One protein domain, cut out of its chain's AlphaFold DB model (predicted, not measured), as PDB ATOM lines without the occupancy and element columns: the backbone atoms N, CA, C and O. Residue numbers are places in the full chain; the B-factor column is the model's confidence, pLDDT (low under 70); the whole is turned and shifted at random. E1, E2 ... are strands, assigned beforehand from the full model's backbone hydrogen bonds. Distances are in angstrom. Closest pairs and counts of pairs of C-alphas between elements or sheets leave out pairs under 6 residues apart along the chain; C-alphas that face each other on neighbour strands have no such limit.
ATOM      1  N   TYR A  17       2.263 -40.518 -23.916       95.62
ATOM      2  CA  TYR A  17       1.849 -39.603 -24.970       95.62
ATOM      3  C   TYR A  17       1.333 -38.290 -24.388       95.62
ATOM      4  O   TYR A  17       0.807 -38.251 -23.273       95.62
ATOM      5  N   THR A  18       1.482 -37.211 -25.151       96.81
ATOM      6  CA  THR A  18       1.024 -35.875 -24.776       96.81
ATOM      7  C   THR A  18      -0.299 -35.526 -25.444       96.81
ATOM      8  O   THR A  18      -0.483 -35.733 -26.647       96.81
ATOM      9  N   LEU A  19      -1.214 -34.960 -24.657       97.75
ATOM     10  CA  LEU A  19      -2.456 -34.359 -25.135       97.75
ATOM     11  C   LEU A  19      -2.432 -32.868 -24.814       97.75
ATOM     12  O   LEU A  19      -2.302 -32.501 -23.645       97.75
ATOM     13  N   SER A  20      -2.582 -32.024 -25.831       97.75
ATOM     14  CA  SER A  20      -2.632 -30.567 -25.668       97.75
ATOM     15  C   SER A  20      -3.955 -30.030 -26.186       97.75
ATOM     16  O   SER A  20      -4.290 -30.234 -27.350       97.75
ATOM     17  N   TYR A  21      -4.691 -29.337 -25.320       98.06
ATOM     18  CA  TYR A  21      -6.009 -28.785 -25.610       98.06
ATOM     19  C   TYR A  21      -5.941 -27.270 -25.769       98.06
ATOM     20  O   TYR A  21      -5.395 -26.563 -24.922       98.06
ATOM     21  N   SER A  22      -6.555 -26.761 -26.828       97.31
ATOM     22  CA  SER A  22      -6.716 -25.333 -27.075       97.31
ATOM     23  C   SER A  22      -8.132 -25.023 -27.548       97.31
ATOM     24  O   SER A  22      -8.891 -25.911 -27.941       97.31
ATOM     25  N   VAL A  23      -8.510 -23.749 -27.483       96.81
ATOM     26  CA  VAL A  23      -9.789 -23.274 -28.007       96.81
ATOM     27  C   VAL A  23      -9.571 -22.003 -28.812       96.81
ATOM     28  O   VAL A  23      -8.829 -21.114 -28.394       96.81
ATOM     29  N   THR A  24     -10.213 -21.918 -29.971       95.00
ATOM     30  CA  THR A  24     -10.190 -20.728 -30.826       95.00
ATOM     31  C   THR A  24     -11.586 -20.431 -31.360       95.00
ATOM     32  O   THR A  24     -12.507 -21.241 -31.237       95.00
ATOM     33  N   ALA A  25     -11.771 -19.232 -31.914       91.69
ATOM     34  CA  ALA A  25     -13.040 -18.861 -32.516       91.69
ATOM     35  C   ALA A  25     -13.299 -19.690 -33.783       91.69
ATOM     36  O   ALA A  25     -12.392 -19.937 -34.579       91.69
ATOM     37  N   TYR A  26     -14.555 -20.087 -33.979       89.69
ATOM     38  CA  TYR A  26     -14.993 -20.843 -35.152       89.69
ATOM     39  C   TYR A  26     -14.791 -20.067 -36.462       89.69
ATOM     40  O   TYR A  26     -14.365 -20.636 -37.463       89.69
ATOM     41  N   THR A  27     -15.024 -18.753 -36.448       85.06
ATOM     42  CA  THR A  27     -14.769 -17.860 -37.586       85.06
ATOM     43  C   THR A  27     -13.551 -16.973 -37.337       85.06
ATOM     44  O   THR A  27     -13.303 -16.541 -36.209       85.06
ATOM     45  N   SER A  28     -12.824 -16.624 -38.403       81.81
ATOM     46  CA  SER A  28     -11.729 -15.646 -38.326       81.81
ATOM     47  C   SER A  28     -12.239 -14.300 -37.795       81.81
ATOM     48  O   SER A  28     -13.261 -13.799 -38.259       81.81
ATOM     49  N   GLY A  29     -11.565 -13.742 -36.783       73.31
ATOM     50  CA  GLY A  29     -11.996 -12.519 -36.090       73.31
ATOM     51  C   GLY A  29     -13.222 -12.684 -35.176       73.31
ATOM     52  O   GLY A  29     -13.704 -11.696 -34.626       73.31
ATOM     53  N   GLY A  30     -13.735 -13.908 -35.012       76.25
ATOM     54  CA  GLY A  30     -14.824 -14.218 -34.090       76.25
ATOM     55  C   GLY A  30     -14.384 -14.211 -32.624       76.25
ATOM     56  O   GLY A  30     -13.198 -14.151 -32.298       76.25
ATOM     57  N   THR A  31     -15.356 -14.311 -31.720       83.06
ATOM     58  CA  THR A  31     -15.104 -14.452 -30.280       83.06
ATOM     59  C   THR A  31     -15.310 -15.902 -29.848       83.06
ATOM     60  O   THR A  31     -16.234 -16.566 -30.305       83.06
ATOM     61  N   VAL A  32     -14.439 -16.397 -28.964       87.31
ATOM     62  CA  VAL A  32     -14.495 -17.773 -28.427       87.31
ATOM     63  C   VAL A  32     -15.733 -17.975 -27.552       87.31
ATOM     64  O   VAL A  32     -16.383 -19.013 -27.608       87.31
ATOM     65  N   GLY A  33     -16.055 -16.973 -26.734       85.44
ATOM     66  CA  GLY A  33     -17.239 -16.986 -25.882       85.44
ATOM     67  C   GLY A  33     -17.188 -17.937 -24.694       85.44
ATOM     68  O   GLY A  33     -18.228 -18.407 -24.254       85.44
ATOM     69  N   GLY A  34     -16.000 -18.221 -24.165       91.06
ATOM     70  CA  GLY A  34     -15.806 -19.067 -22.991       91.06
ATOM     71  C   GLY A  34     -14.355 -19.506 -22.854       91.06
ATOM     72  O   GLY A  34     -13.476 -18.987 -23.547       91.06
ATOM     73  N   ALA A  35     -14.110 -20.475 -21.977       95.31
ATOM     74  CA  ALA A  35     -12.785 -21.044 -21.746       95.31
ATOM     75  C   ALA A  35     -12.852 -22.557 -21.515       95.31
ATOM     76  O   ALA A  35     -13.853 -23.084 -21.031       95.31
ATOM     77  N   LEU A  36     -11.768 -23.264 -21.838       97.12
ATOM     78  CA  LEU A  36     -11.615 -24.661 -21.438       97.12
ATOM     79  C   LEU A  36     -11.232 -24.748 -19.958       97.12
ATOM     80  O   LEU A  36     -10.419 -23.967 -19.467       97.12
ATOM     81  N   SER A  37     -11.800 -25.732 -19.274       97.12
ATOM     82  CA  SER A  37     -11.540 -26.077 -17.880       97.12
ATOM     83  C   SER A  37     -11.127 -27.547 -17.771       97.12
ATOM     84  O   SER A  37     -11.615 -28.397 -18.523       97.12
ATOM     85  N   GLY A  38     -10.224 -27.847 -16.835       96.06
ATOM     86  CA  GLY A  38      -9.592 -29.158 -16.661       96.06
ATOM     87  C   GLY A  38      -8.091 -29.135 -16.961       96.06
ATOM     88  O   GLY A  38      -7.480 -28.071 -17.068       96.06
ATOM     89  N   ASN A  39      -7.479 -30.317 -17.087       96.62
ATOM     90  CA  ASN A  39      -6.063 -30.422 -17.432       96.62
ATOM     91  C   ASN A  39      -5.862 -30.309 -18.954       96.62
ATOM     92  O   ASN A  39      -6.132 -31.255 -19.696       96.62
ATOM     93  N   LEU A  40      -5.378 -29.151 -19.408       97.19
ATOM     94  CA  LEU A  40      -5.194 -28.848 -20.832       97.19
ATOM     95  C   LEU A  40      -3.897 -29.413 -21.423       97.19
ATOM     96  O   LEU A  40      -3.764 -29.442 -22.641       97.19
ATOM     97  N   ASN A  41      -2.952 -29.851 -20.591       97.69
ATOM     98  CA  ASN A  41      -1.698 -30.460 -21.029       97.69
ATOM     99  C   ASN A  41      -1.472 -31.744 -20.232       97.69
ATOM    100  O   ASN A  41      -1.017 -31.719 -19.090       97.69
ATOM    101  N   GLN A  42      -1.827 -32.872 -20.835       97.12
ATOM    102  CA  GLN A  42      -1.832 -34.172 -20.172       97.12
ATOM    103  C   GLN A  42      -0.669 -35.027 -20.665       97.12
ATOM    104  O   GLN A  42      -0.343 -35.025 -21.851       97.12
ATOM    105  N   THR A  43      -0.092 -35.806 -19.757       96.56
ATOM    106  CA  THR A  43       0.821 -36.902 -20.083       96.56
ATOM    107  C   THR A  43       0.123 -38.198 -19.706       96.56
ATOM    108  O   THR A  43      -0.176 -38.417 -18.534       96.56
ATOM    109  N   VAL A  44      -0.182 -39.024 -20.702       95.75
ATOM    110  CA  VAL A  44      -1.009 -40.227 -20.549       95.75
ATOM    111  C   VAL A  44      -0.191 -41.446 -20.947       95.75
ATOM    112  O   VAL A  44       0.439 -41.462 -22.004       95.75
ATOM    113  N   THR A  45      -0.190 -42.472 -20.105       94.88
ATOM    114  CA  THR A  45       0.416 -43.766 -20.430       94.88
ATOM    115  C   THR A  45      -0.336 -44.438 -21.578       94.88
ATOM    116  O   THR A  45      -1.564 -44.392 -21.628       94.88
ATOM    117  N   GLN A  46       0.385 -45.087 -22.492       93.31
ATOM    118  CA  GLN A  46      -0.203 -45.815 -23.612       93.31
ATOM    119  C   GLN A  46      -1.321 -46.762 -23.157       93.31
ATOM    120  O   GLN A  46      -1.160 -47.538 -22.214       93.31
ATOM    121  N   GLY A  47      -2.460 -46.707 -23.846       91.12
ATOM    122  CA  GLY A  47      -3.630 -47.534 -23.551       91.12
ATOM    123  C   GLY A  47      -4.525 -47.012 -22.431       91.12
ATOM    124  O   GLY A  47      -5.625 -47.532 -22.267       91.12
ATOM    125  N   GLN A  48      -4.101 -45.987 -21.690       94.31
ATOM    126  CA  GLN A  48      -4.930 -45.344 -20.673       94.31
ATOM    127  C   GLN A  48      -5.783 -44.220 -21.266       94.31
ATOM    128  O   GLN A  48      -5.528 -43.714 -22.364       94.31
ATOM    129  N   ASP A  49      -6.802 -43.829 -20.512       96.31
ATOM    130  CA  ASP A  49      -7.654 -42.693 -20.838       96.31
ATOM    131  C   ASP A  49      -7.033 -41.387 -20.332       96.31
ATOM    132  O   ASP A  49      -6.432 -41.335 -19.258       96.31
ATOM    133  N   GLY A  50      -7.233 -40.308 -21.084       94.94
ATOM    134  CA  GLY A  50      -6.979 -38.960 -20.591       94.94
ATOM    135  C   GLY A  50      -8.023 -38.523 -19.561       94.94
ATOM    136  O   GLY A  50      -9.044 -39.178 -19.336       94.94
ATOM    137  N   THR A  51      -7.810 -37.361 -18.955       96.94
ATOM    138  CA  THR A  51      -8.825 -36.680 -18.143       96.94
ATOM    139  C   THR A  51      -9.752 -35.845 -19.024       96.94
ATOM    140  O   THR A  51      -9.320 -35.297 -20.039       96.94
ATOM    141  N   ALA A  52     -11.026 -35.729 -18.643       96.94
ATOM    142  CA  ALA A  52     -11.984 -34.917 -19.385       96.94
ATOM    143  C   ALA A  52     -11.637 -33.418 -19.315       96.94
ATOM    144  O   ALA A  52     -11.266 -32.901 -18.261       96.94
ATOM    145  N   VAL A  53     -11.809 -32.726 -20.440       97.62
ATOM    146  CA  VAL A  53     -11.715 -31.270 -20.569       97.62
ATOM    147  C   VAL A  53     -13.086 -30.747 -20.979       97.62
ATOM    148  O   VAL A  53     -13.726 -31.302 -21.873       97.62
ATOM    149  N   THR A  54     -13.551 -29.693 -20.311       97.31
ATOM    150  CA  THR A  54     -14.886 -29.122 -20.532       97.31
ATOM    151  C   THR A  54     -14.782 -27.660 -20.923       97.31
ATOM    152  O   THR A  54     -14.156 -26.867 -20.224       97.31
ATOM    153  N   PHE A  55     -15.428 -27.281 -22.017       96.94
ATOM    154  CA  PHE A  55     -15.636 -25.890 -22.376       96.94
ATOM    155  C   PHE A  55     -16.746 -25.280 -21.522       96.94
ATOM    156  O   PHE A  55     -17.902 -25.712 -21.557       96.94
ATOM    157  N   VAL A  56     -16.385 -24.255 -20.761       94.44
ATOM    158  CA  VAL A  56     -17.310 -23.434 -19.989       94.44
ATOM    159  C   VAL A  56     -17.602 -22.192 -20.818       94.44
ATOM    160  O   VAL A  56     -16.798 -21.261 -20.890       94.44
ATOM    161  N   GLY A  57     -18.744 -22.228 -21.500       90.94
ATOM    162  CA  GLY A  57     -19.246 -21.102 -22.274       90.94
ATOM    163  C   GLY A  57     -19.737 -19.977 -21.375       90.94
ATOM    164  O   GLY A  57     -20.395 -20.227 -20.366       90.94
ATOM    165  N   ASN A  58     -19.459 -18.742 -21.775       86.88
ATOM    166  CA  ASN A  58     -20.076 -17.569 -21.181       86.88
ATOM    167  C   ASN A  58     -21.588 -17.619 -21.425       86.88
ATOM    168  O   ASN A  58     -22.048 -17.934 -22.531       86.88
ATOM    169  N   GLU A  59     -22.346 -17.302 -20.383       76.62
ATOM    170  CA  GLU A  59     -23.795 -17.159 -20.449       76.62
ATOM    171  C   GLU A  59     -24.145 -15.789 -21.042       76.62
ATOM    172  O   GLU A  59     -23.627 -14.760 -20.607       76.62
ATOM    173  N   GLY A  60     -25.052 -15.781 -22.014       69.25
ATOM    174  CA  GLY A  60     -25.753 -14.598 -22.496       69.25
ATOM    175  C   GLY A  60     -27.256 -14.862 -22.491       69.25
ATOM    176  O   GLY A  60     -27.686 -16.011 -22.433       69.25
ATOM    177  N   SER A  61     -28.080 -13.814 -22.569       71.62
ATOM    178  CA  SER A  61     -29.541 -13.957 -22.432       71.62
ATOM    179  C   SER A  61     -30.189 -14.882 -23.473       71.62
ATOM    180  O   SER A  61     -31.164 -15.551 -23.153       71.62
ATOM    181  N   TYR A  62     -29.658 -14.923 -24.703       76.88
ATOM    182  CA  TYR A  62     -30.186 -15.750 -25.808       76.88
ATOM    183  C   TYR A  62     -29.138 -16.652 -26.465       76.88
ATOM    184  O   TYR A  62     -29.467 -17.577 -27.209       76.88
ATOM    185  N   CYS A  63     -27.870 -16.370 -26.183       83.12
ATOM    186  CA  CYS A  63     -26.721 -17.001 -26.798       83.12
ATOM    187  C   CYS A  63     -25.790 -17.494 -25.709       83.12
ATOM    188  O   CYS A  63     -25.414 -16.725 -24.826       83.12
ATOM    189  N   LYS A  64     -25.371 -18.750 -25.816       86.19
ATOM    190  CA  LYS A  64     -24.411 -19.353 -24.896       86.19
ATOM    191  C   LYS A  64     -23.186 -19.819 -25.657       86.19
ATOM    192  O   LYS A  64     -23.305 -20.354 -26.760       86.19
ATOM    193  N   GLY A  65     -22.013 -19.611 -25.067       89.44
ATOM    194  CA  GLY A  65     -20.778 -20.166 -25.602       89.44
ATOM    195  C   GLY A  65     -20.866 -21.688 -25.699       89.44
ATOM    196  O   GLY A  65     -21.220 -22.368 -24.734       89.44
ATOM    197  N   SER A  66     -20.510 -22.240 -26.850       91.88
ATOM    198  CA  SER A  66     -20.474 -23.678 -27.084       91.88
ATOM    199  C   SER A  66     -19.363 -24.038 -28.058       91.88
ATOM    200  O   SER A  66     -18.984 -23.252 -28.929       91.88
ATOM    201  N   ILE A  67     -18.875 -25.267 -27.943       94.19
ATOM    202  CA  ILE A  67     -18.064 -25.881 -28.986       94.19
ATOM    203  C   ILE A  67     -18.973 -26.206 -30.168       94.19
ATOM    204  O   ILE A  67     -20.016 -26.841 -30.000       94.19
ATOM    205  N   LEU A  68     -18.571 -25.747 -31.351       91.81
ATOM    206  CA  LEU A  68     -19.241 -26.032 -32.616       91.81
ATOM    207  C   LEU A  68     -18.617 -27.249 -33.302       91.81
ATOM    208  O   LEU A  68     -19.322 -28.049 -33.911       91.81
ATOM    209  N   GLU A  69     -17.302 -27.419 -33.170       94.31
ATOM    210  CA  GLU A  69     -16.597 -28.614 -33.623       94.31
ATOM    211  C   GLU A  69     -15.272 -28.804 -32.889       94.31
ATOM    212  O   GLU A  69     -14.671 -27.856 -32.379       94.31
ATOM    213  N   TRP A  70     -14.809 -30.049 -32.875       96.62
ATOM    214  CA  TRP A  70     -13.486 -30.413 -32.395       96.62
ATOM    215  C   TRP A  70     -12.585 -30.786 -33.567       96.62
ATOM    216  O   TRP A  70     -13.009 -31.460 -34.507       96.62
ATOM    217  N   LEU A  71     -11.325 -30.383 -33.480       96.94
ATOM    218  CA  LEU A  71     -10.260 -30.766 -34.391       96.94
ATOM    219  C   LEU A  71      -9.235 -31.591 -33.616       96.94
ATOM    220  O   LEU A  71      -8.786 -31.182 -32.548       96.94
ATOM    221  N   VAL A  72      -8.826 -32.728 -34.169       97.00
ATOM    222  CA  VAL A  72      -7.717 -33.539 -33.663       97.00
ATOM    223  C   VAL A  72      -6.604 -33.494 -34.691       97.00
ATOM    224  O   VAL A  72      -6.785 -33.910 -35.834       97.00
ATOM    225  N   ASN A  73      -5.448 -32.965 -34.300       95.94
ATOM    226  CA  ASN A  73      -4.306 -32.733 -35.184       95.94
ATOM    227  C   ASN A  73      -4.697 -31.958 -36.460       95.94
ATOM    228  O   ASN A  73      -4.221 -32.264 -37.550       95.94
ATOM    229  N   GLY A  74      -5.599 -30.981 -36.320       94.56
ATOM    230  CA  GLY A  74      -6.104 -30.155 -37.422       94.56
ATOM    231  C   GLY A  74      -7.210 -30.792 -38.274       94.56
ATOM    232  O   GLY A  74      -7.691 -30.151 -39.202       94.56
ATOM    233  N   VAL A  75      -7.642 -32.021 -37.971       95.38
ATOM    234  CA  VAL A  75      -8.709 -32.721 -38.706       95.38
ATOM    235  C   VAL A  75      -9.994 -32.731 -37.890       95.38
ATOM    236  O   VAL A  75      -9.967 -33.052 -36.704       95.38
ATOM    237  N   LYS A  76     -11.128 -32.408 -38.519       95.75
ATOM    238  CA  LYS A  76     -12.439 -32.403 -37.860       95.75
ATOM    239  C   LYS A  76     -12.803 -33.792 -37.349       95.75
ATOM    240  O   LYS A  76     -12.828 -34.753 -38.114       95.75
ATOM    241  N   ASP A  77     -13.139 -33.860 -36.071       94.94
ATOM    242  CA  ASP A  77     -13.657 -35.052 -35.422       94.94
ATOM    243  C   ASP A  77     -15.183 -34.959 -35.329       94.94
ATOM    244  O   ASP A  77     -15.732 -34.065 -34.687       94.94
ATOM    245  N   THR A  78     -15.875 -35.872 -36.007       91.44
ATOM    246  CA  THR A  78     -17.342 -35.954 -36.030       91.44
ATOM    247  C   THR A  78     -17.902 -36.925 -34.993       91.44
ATOM    248  O   THR A  78     -19.118 -37.017 -34.847       91.44
ATOM    249  N   THR A  79     -17.040 -37.657 -34.282       90.00
ATOM    250  CA  THR A  79     -17.453 -38.693 -33.324       90.00
ATOM    251  C   THR A  79     -17.792 -38.127 -31.948       90.00
ATOM    252  O   THR A  79     -18.565 -38.731 -31.207       90.00
ATOM    253  N   VAL A  80     -17.256 -36.949 -31.620       88.88
ATOM    254  CA  VAL A  80     -17.477 -36.260 -30.345       88.88
ATOM    255  C   VAL A  80     -18.190 -34.937 -30.599       88.88
ATOM    256  O   VAL A  80     -17.690 -34.077 -31.324       88.88
ATOM    257  N   THR A  81     -19.345 -34.752 -29.966       88.81
ATOM    258  CA  THR A  81     -20.121 -33.508 -30.011       88.81
ATOM    259  C   THR A  81     -20.258 -32.895 -28.618       88.81
ATOM    260  O   THR A  81     -20.145 -33.575 -27.598       88.81
ATOM    261  N   GLY A  82     -20.498 -31.584 -28.574       91.06
ATOM    262  CA  GLY A  82     -20.718 -30.848 -27.332       91.06
ATOM    263  C   GLY A  82     -19.442 -30.347 -26.652       91.06
ATOM    264  O   GLY A  82     -18.341 -30.379 -27.203       91.06
ATOM    265  N   ASN A  83     -19.621 -29.837 -25.433       94.75
ATOM    266  CA  ASN A  83     -18.612 -29.040 -24.728       94.75
ATOM    267  C   ASN A  83     -17.577 -29.859 -23.957       94.75
ATOM    268  O   ASN A  83     -16.562 -29.304 -23.549       94.75
ATOM    269  N   THR A  84     -17.825 -31.145 -23.720       96.38
ATOM    270  CA  THR A  84     -16.925 -32.001 -22.938       96.38
ATOM    271  C   THR A  84     -16.270 -33.021 -23.844       96.38
ATOM    272  O   THR A  84     -16.945 -33.666 -24.642       96.38
ATOM    273  N   ARG A  85     -14.958 -33.192 -23.696       95.69
ATOM    274  CA  ARG A  85     -14.174 -34.154 -24.464       95.69
ATOM    275  C   ARG A  85     -13.197 -34.893 -23.560       95.69
ATOM    276  O   ARG A  85     -12.568 -34.295 -22.692       95.69
ATOM    277  N   GLN A  86     -13.054 -36.193 -23.786       96.00
ATOM    278  CA  GLN A  86     -12.076 -37.048 -23.122       96.00
ATOM    279  C   GLN A  86     -11.496 -38.010 -24.155       96.00
ATOM    280  O   GLN A  86     -12.252 -38.713 -24.820       96.00
ATOM    281  N   GLU A  87     -10.171 -38.064 -24.264       95.62
ATOM    282  CA  GLU A  87      -9.520 -39.060 -25.114       95.62
ATOM    283  C   GLU A  87      -9.500 -40.409 -24.406       95.62
ATOM    284  O   GLU A  87      -9.079 -40.518 -23.251       95.62
ATOM    285  N   LYS A  88      -9.974 -41.433 -25.110       94.06
ATOM    286  CA  LYS A  88     -10.019 -42.814 -24.636       94.06
ATOM    287  C   LYS A  88      -8.929 -43.625 -25.313       94.06
ATOM    288  O   LYS A  88      -8.678 -43.414 -26.497       94.06
ATOM    289  N   ASN A  89      -8.327 -44.565 -24.584       93.50
ATOM    290  CA  ASN A  89      -7.311 -45.479 -25.114       93.50
ATOM    291  C   ASN A  89      -6.206 -44.744 -25.909       93.50
ATOM    292  O   ASN A  89      -6.061 -44.923 -27.119       93.50
ATOM    293  N   VAL A  90      -5.444 -43.869 -25.249       95.25
ATOM    294  CA  VAL A  90      -4.460 -43.004 -25.916       95.25
ATOM    295  C   VAL A  90      -3.293 -43.828 -26.470       95.25
ATOM    296  O   VAL A  90      -2.604 -44.534 -25.735       95.25
ATOM    297  N   GLN A  91      -3.046 -43.708 -27.778       94.38
ATOM    298  CA  GLN A  91      -1.995 -44.448 -28.500       94.38
ATOM    299  C   GLN A  91      -0.968 -43.547 -29.204       94.38
ATOM    300  O   GLN A  91      -0.053 -44.044 -29.855       94.38
ATOM    301  N   LYS A  92      -1.143 -42.223 -29.157       95.25
ATOM    302  CA  LYS A  92      -0.270 -41.255 -29.835       95.25
ATOM    303  C   LYS A  92      -0.438 -39.858 -29.250       95.25
ATOM    304  O   LYS A  92      -1.441 -39.575 -28.599       95.25
ATOM    305  N   ASN A  93       0.512 -38.980 -29.563       96.50
ATOM    306  CA  ASN A  93       0.394 -37.556 -29.259       96.50
ATOM    307  C   ASN A  93      -0.745 -36.928 -30.069       96.50
ATOM    308  O   ASN A  93      -0.916 -37.229 -31.259       96.50
ATOM    309  N   MET A  94      -1.509 -36.048 -29.428       95.81
ATOM    310  CA  MET A  94      -2.630 -35.356 -30.055       95.81
ATOM    311  C   MET A  94      -2.685 -33.893 -29.626       95.81
ATOM    312  O   MET A  94      -2.564 -33.559 -28.449       95.81
ATOM    313  N   THR A  95      -2.929 -33.027 -30.601       97.56
ATOM    314  CA  THR A  95      -3.317 -31.636 -30.403       97.56
ATOM    315  C   THR A  95      -4.807 -31.537 -30.669       97.56
ATOM    316  O   THR A  95      -5.258 -31.801 -31.783       97.56
ATOM    317  N   ILE A  96      -5.572 -31.182 -29.648       97.81
ATOM    318  CA  ILE A  96      -7.021 -31.073 -29.704       97.81
ATOM    319  C   ILE A  96      -7.381 -29.592 -29.680       97.81
ATOM    320  O   ILE A  96      -7.073 -28.884 -28.726       97.81
ATOM    321  N   GLU A  97      -8.059 -29.125 -30.716       97.31
ATOM    322  CA  GLU A  97      -8.531 -27.750 -30.808       97.31
ATOM    323  C   GLU A  97     -10.060 -27.733 -30.829       97.31
ATOM    324  O   GLU A  97     -10.697 -28.332 -31.695       97.31
ATOM    325  N   GLY A  98     -10.662 -27.038 -29.871       96.69
ATOM    326  CA  GLY A  98     -12.084 -26.724 -29.886       96.69
ATOM    327  C   GLY A  98     -12.336 -25.457 -30.694       96.69
ATOM    328  O   GLY A  98     -11.838 -24.388 -30.338       96.69
ATOM    329  N   LYS A  99     -13.136 -25.541 -31.756       94.75
ATOM    330  CA  LYS A  99     -13.664 -24.352 -32.426       94.75
ATOM    331  C   LYS A  99     -14.950 -23.934 -31.728       94.75
ATOM    332  O   LYS A  99     -15.981 -24.600 -31.842       94.75
ATOM    333  N   ALA A 100     -14.873 -22.843 -30.978       93.12
ATOM    334  CA  ALA A 100     -15.972 -22.333 -30.175       93.12
ATOM    335  C   ALA A 100     -16.651 -21.129 -30.829       93.12
ATOM    336  O   ALA A 100     -16.038 -20.347 -31.563       93.12
ATOM    337  N   GLY A 101     -17.928 -20.973 -30.523       89.38
ATOM    338  CA  GLY A 101     -18.718 -19.804 -30.865       89.38
ATOM    339  C   GLY A 101     -19.924 -19.709 -29.944       89.38
ATOM    340  O   GLY A 101     -20.027 -20.423 -28.949       89.38
ATOM    341  N   TYR A 102     -20.857 -18.834 -30.284       86.62
ATOM    342  CA  TYR A 102     -22.120 -18.740 -29.568       86.62
ATOM    343  C   TYR A 102     -23.198 -19.522 -30.301       86.62
ATOM    344  O   TYR A 102     -23.240 -19.519 -31.530       86.62
ATOM    345  N   VAL A 103     -24.065 -20.180 -29.543       86.25
ATOM    346  CA  VAL A 103     -25.195 -20.963 -30.043       86.25
ATOM    347  C   VAL A 103     -26.480 -20.413 -29.447       86.25
ATOM    348  O   VAL A 103     -26.502 -20.007 -28.282       86.25
ATOM    349  N   TRP A 104     -27.538 -20.378 -30.255       85.31
ATOM    350  CA  TRP A 104     -28.860 -19.945 -29.825       85.31
ATOM    351  C   TRP A 104     -29.453 -20.994 -28.887       85.31
ATOM    352  O   TRP A 104     -29.571 -22.158 -29.267       85.31
ATOM    353  N   VAL A 105     -29.801 -20.599 -27.663       82.75
ATOM    354  CA  VAL A 105     -30.233 -21.540 -26.607       82.75
ATOM    355  C   VAL A 105     -31.690 -21.385 -26.191       82.75
ATOM    356  O   VAL A 105     -32.166 -22.138 -25.344       82.75
TER     357      VAL A 105
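Overview. This is residues 17 to 105 of the 322 residues of an uncharacterized protein of Candidatus Methanofastidiosum sp (UniProt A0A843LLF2). A long, strongly twisted sheet of five strands makes one side of a loose sandwich, with the small pair E2 and E4 partly face to face with it over E1, E7 and E5. The long strands E1, E5 and E7 run roughly along the longest axis, and part of the stretch between E6 and E7 pairs with E4. The printed part has 89 residues, with no named helix and seven strands, E1 to E7 in chain order, and the class is all strand. The large sheet is mixed, in the order E3, E1, E7, E5, E6, and E2 and E4 are antiparallel. The whole is compact, with a radius of gyration of the C-alphas of 13.2 A, and spans 43 by 21 by 20 A, only just a rod.

Arrangement. In the large sheet, E1, residues 17 to 25, and E7, residues 94 to 104, are parallel neighbours at 28 degrees, with N 22 and O 96 2.9 A apart. E3, residues 41 to 45, is an edge strand, antiparallel to E1 at 150 degrees, with N 19 and O 42 2.9 A apart. E5, residues 63 to 72, is antiparallel to E7 at 155 degrees, with N 97 and O 71 2.8 A apart. E6, residues 75 to 77, is the other edge strand and forms a hairpin with E5, at 120 degrees, with N 77 and O 70 2.9 A apart. From edge to edge the strands' lines turn by 105 degrees, and the way across turns by 51 degrees. In the other sheet, E2, residues 34 to 37, and E4, residues 53 to 57, are antiparallel neighbours at 157 degrees, with N 37 and O 54 2.8 A apart. The closest C-alphas of E4 and E5 are those of Gly 57 and Gly 65, 3.8 A apart. The closest C-alphas of E1 and E2 are those of Val 23 and Leu 36, 7.0 A apart. E4 and E7 are near each other, with 6 pairs of C-alphas within 10 A. Residues 53 to 54 of E4 pair antiparallel with residues 84 to 85. E3 and E7 are apart.

Along the chain. E1 measures 26.6 A from C-alpha 17 at (1.849, -39.603, -24.970) to C-alpha 25. E5 measures 26.1 A. E7, the longest strand by residues, measures 30.4 A and ends with C-alpha 104 at (-28.860, -19.945, -29.825). E3 measures 13.5 A and E4 12.8 A. E2 and E6 are shorter; E2 begins with C-alpha 34 at (-15.806, -19.067, -22.991).

Size, cuts and confidence. The two C-alphas farthest apart are those of Gln 46 and Ser 61, at 43.3 A. The printed part has no cut. The link from E6 to E7, residues 78 to 93, is long. The mean pLDDT of the printed part is 92.2, and residue 60 is under 70.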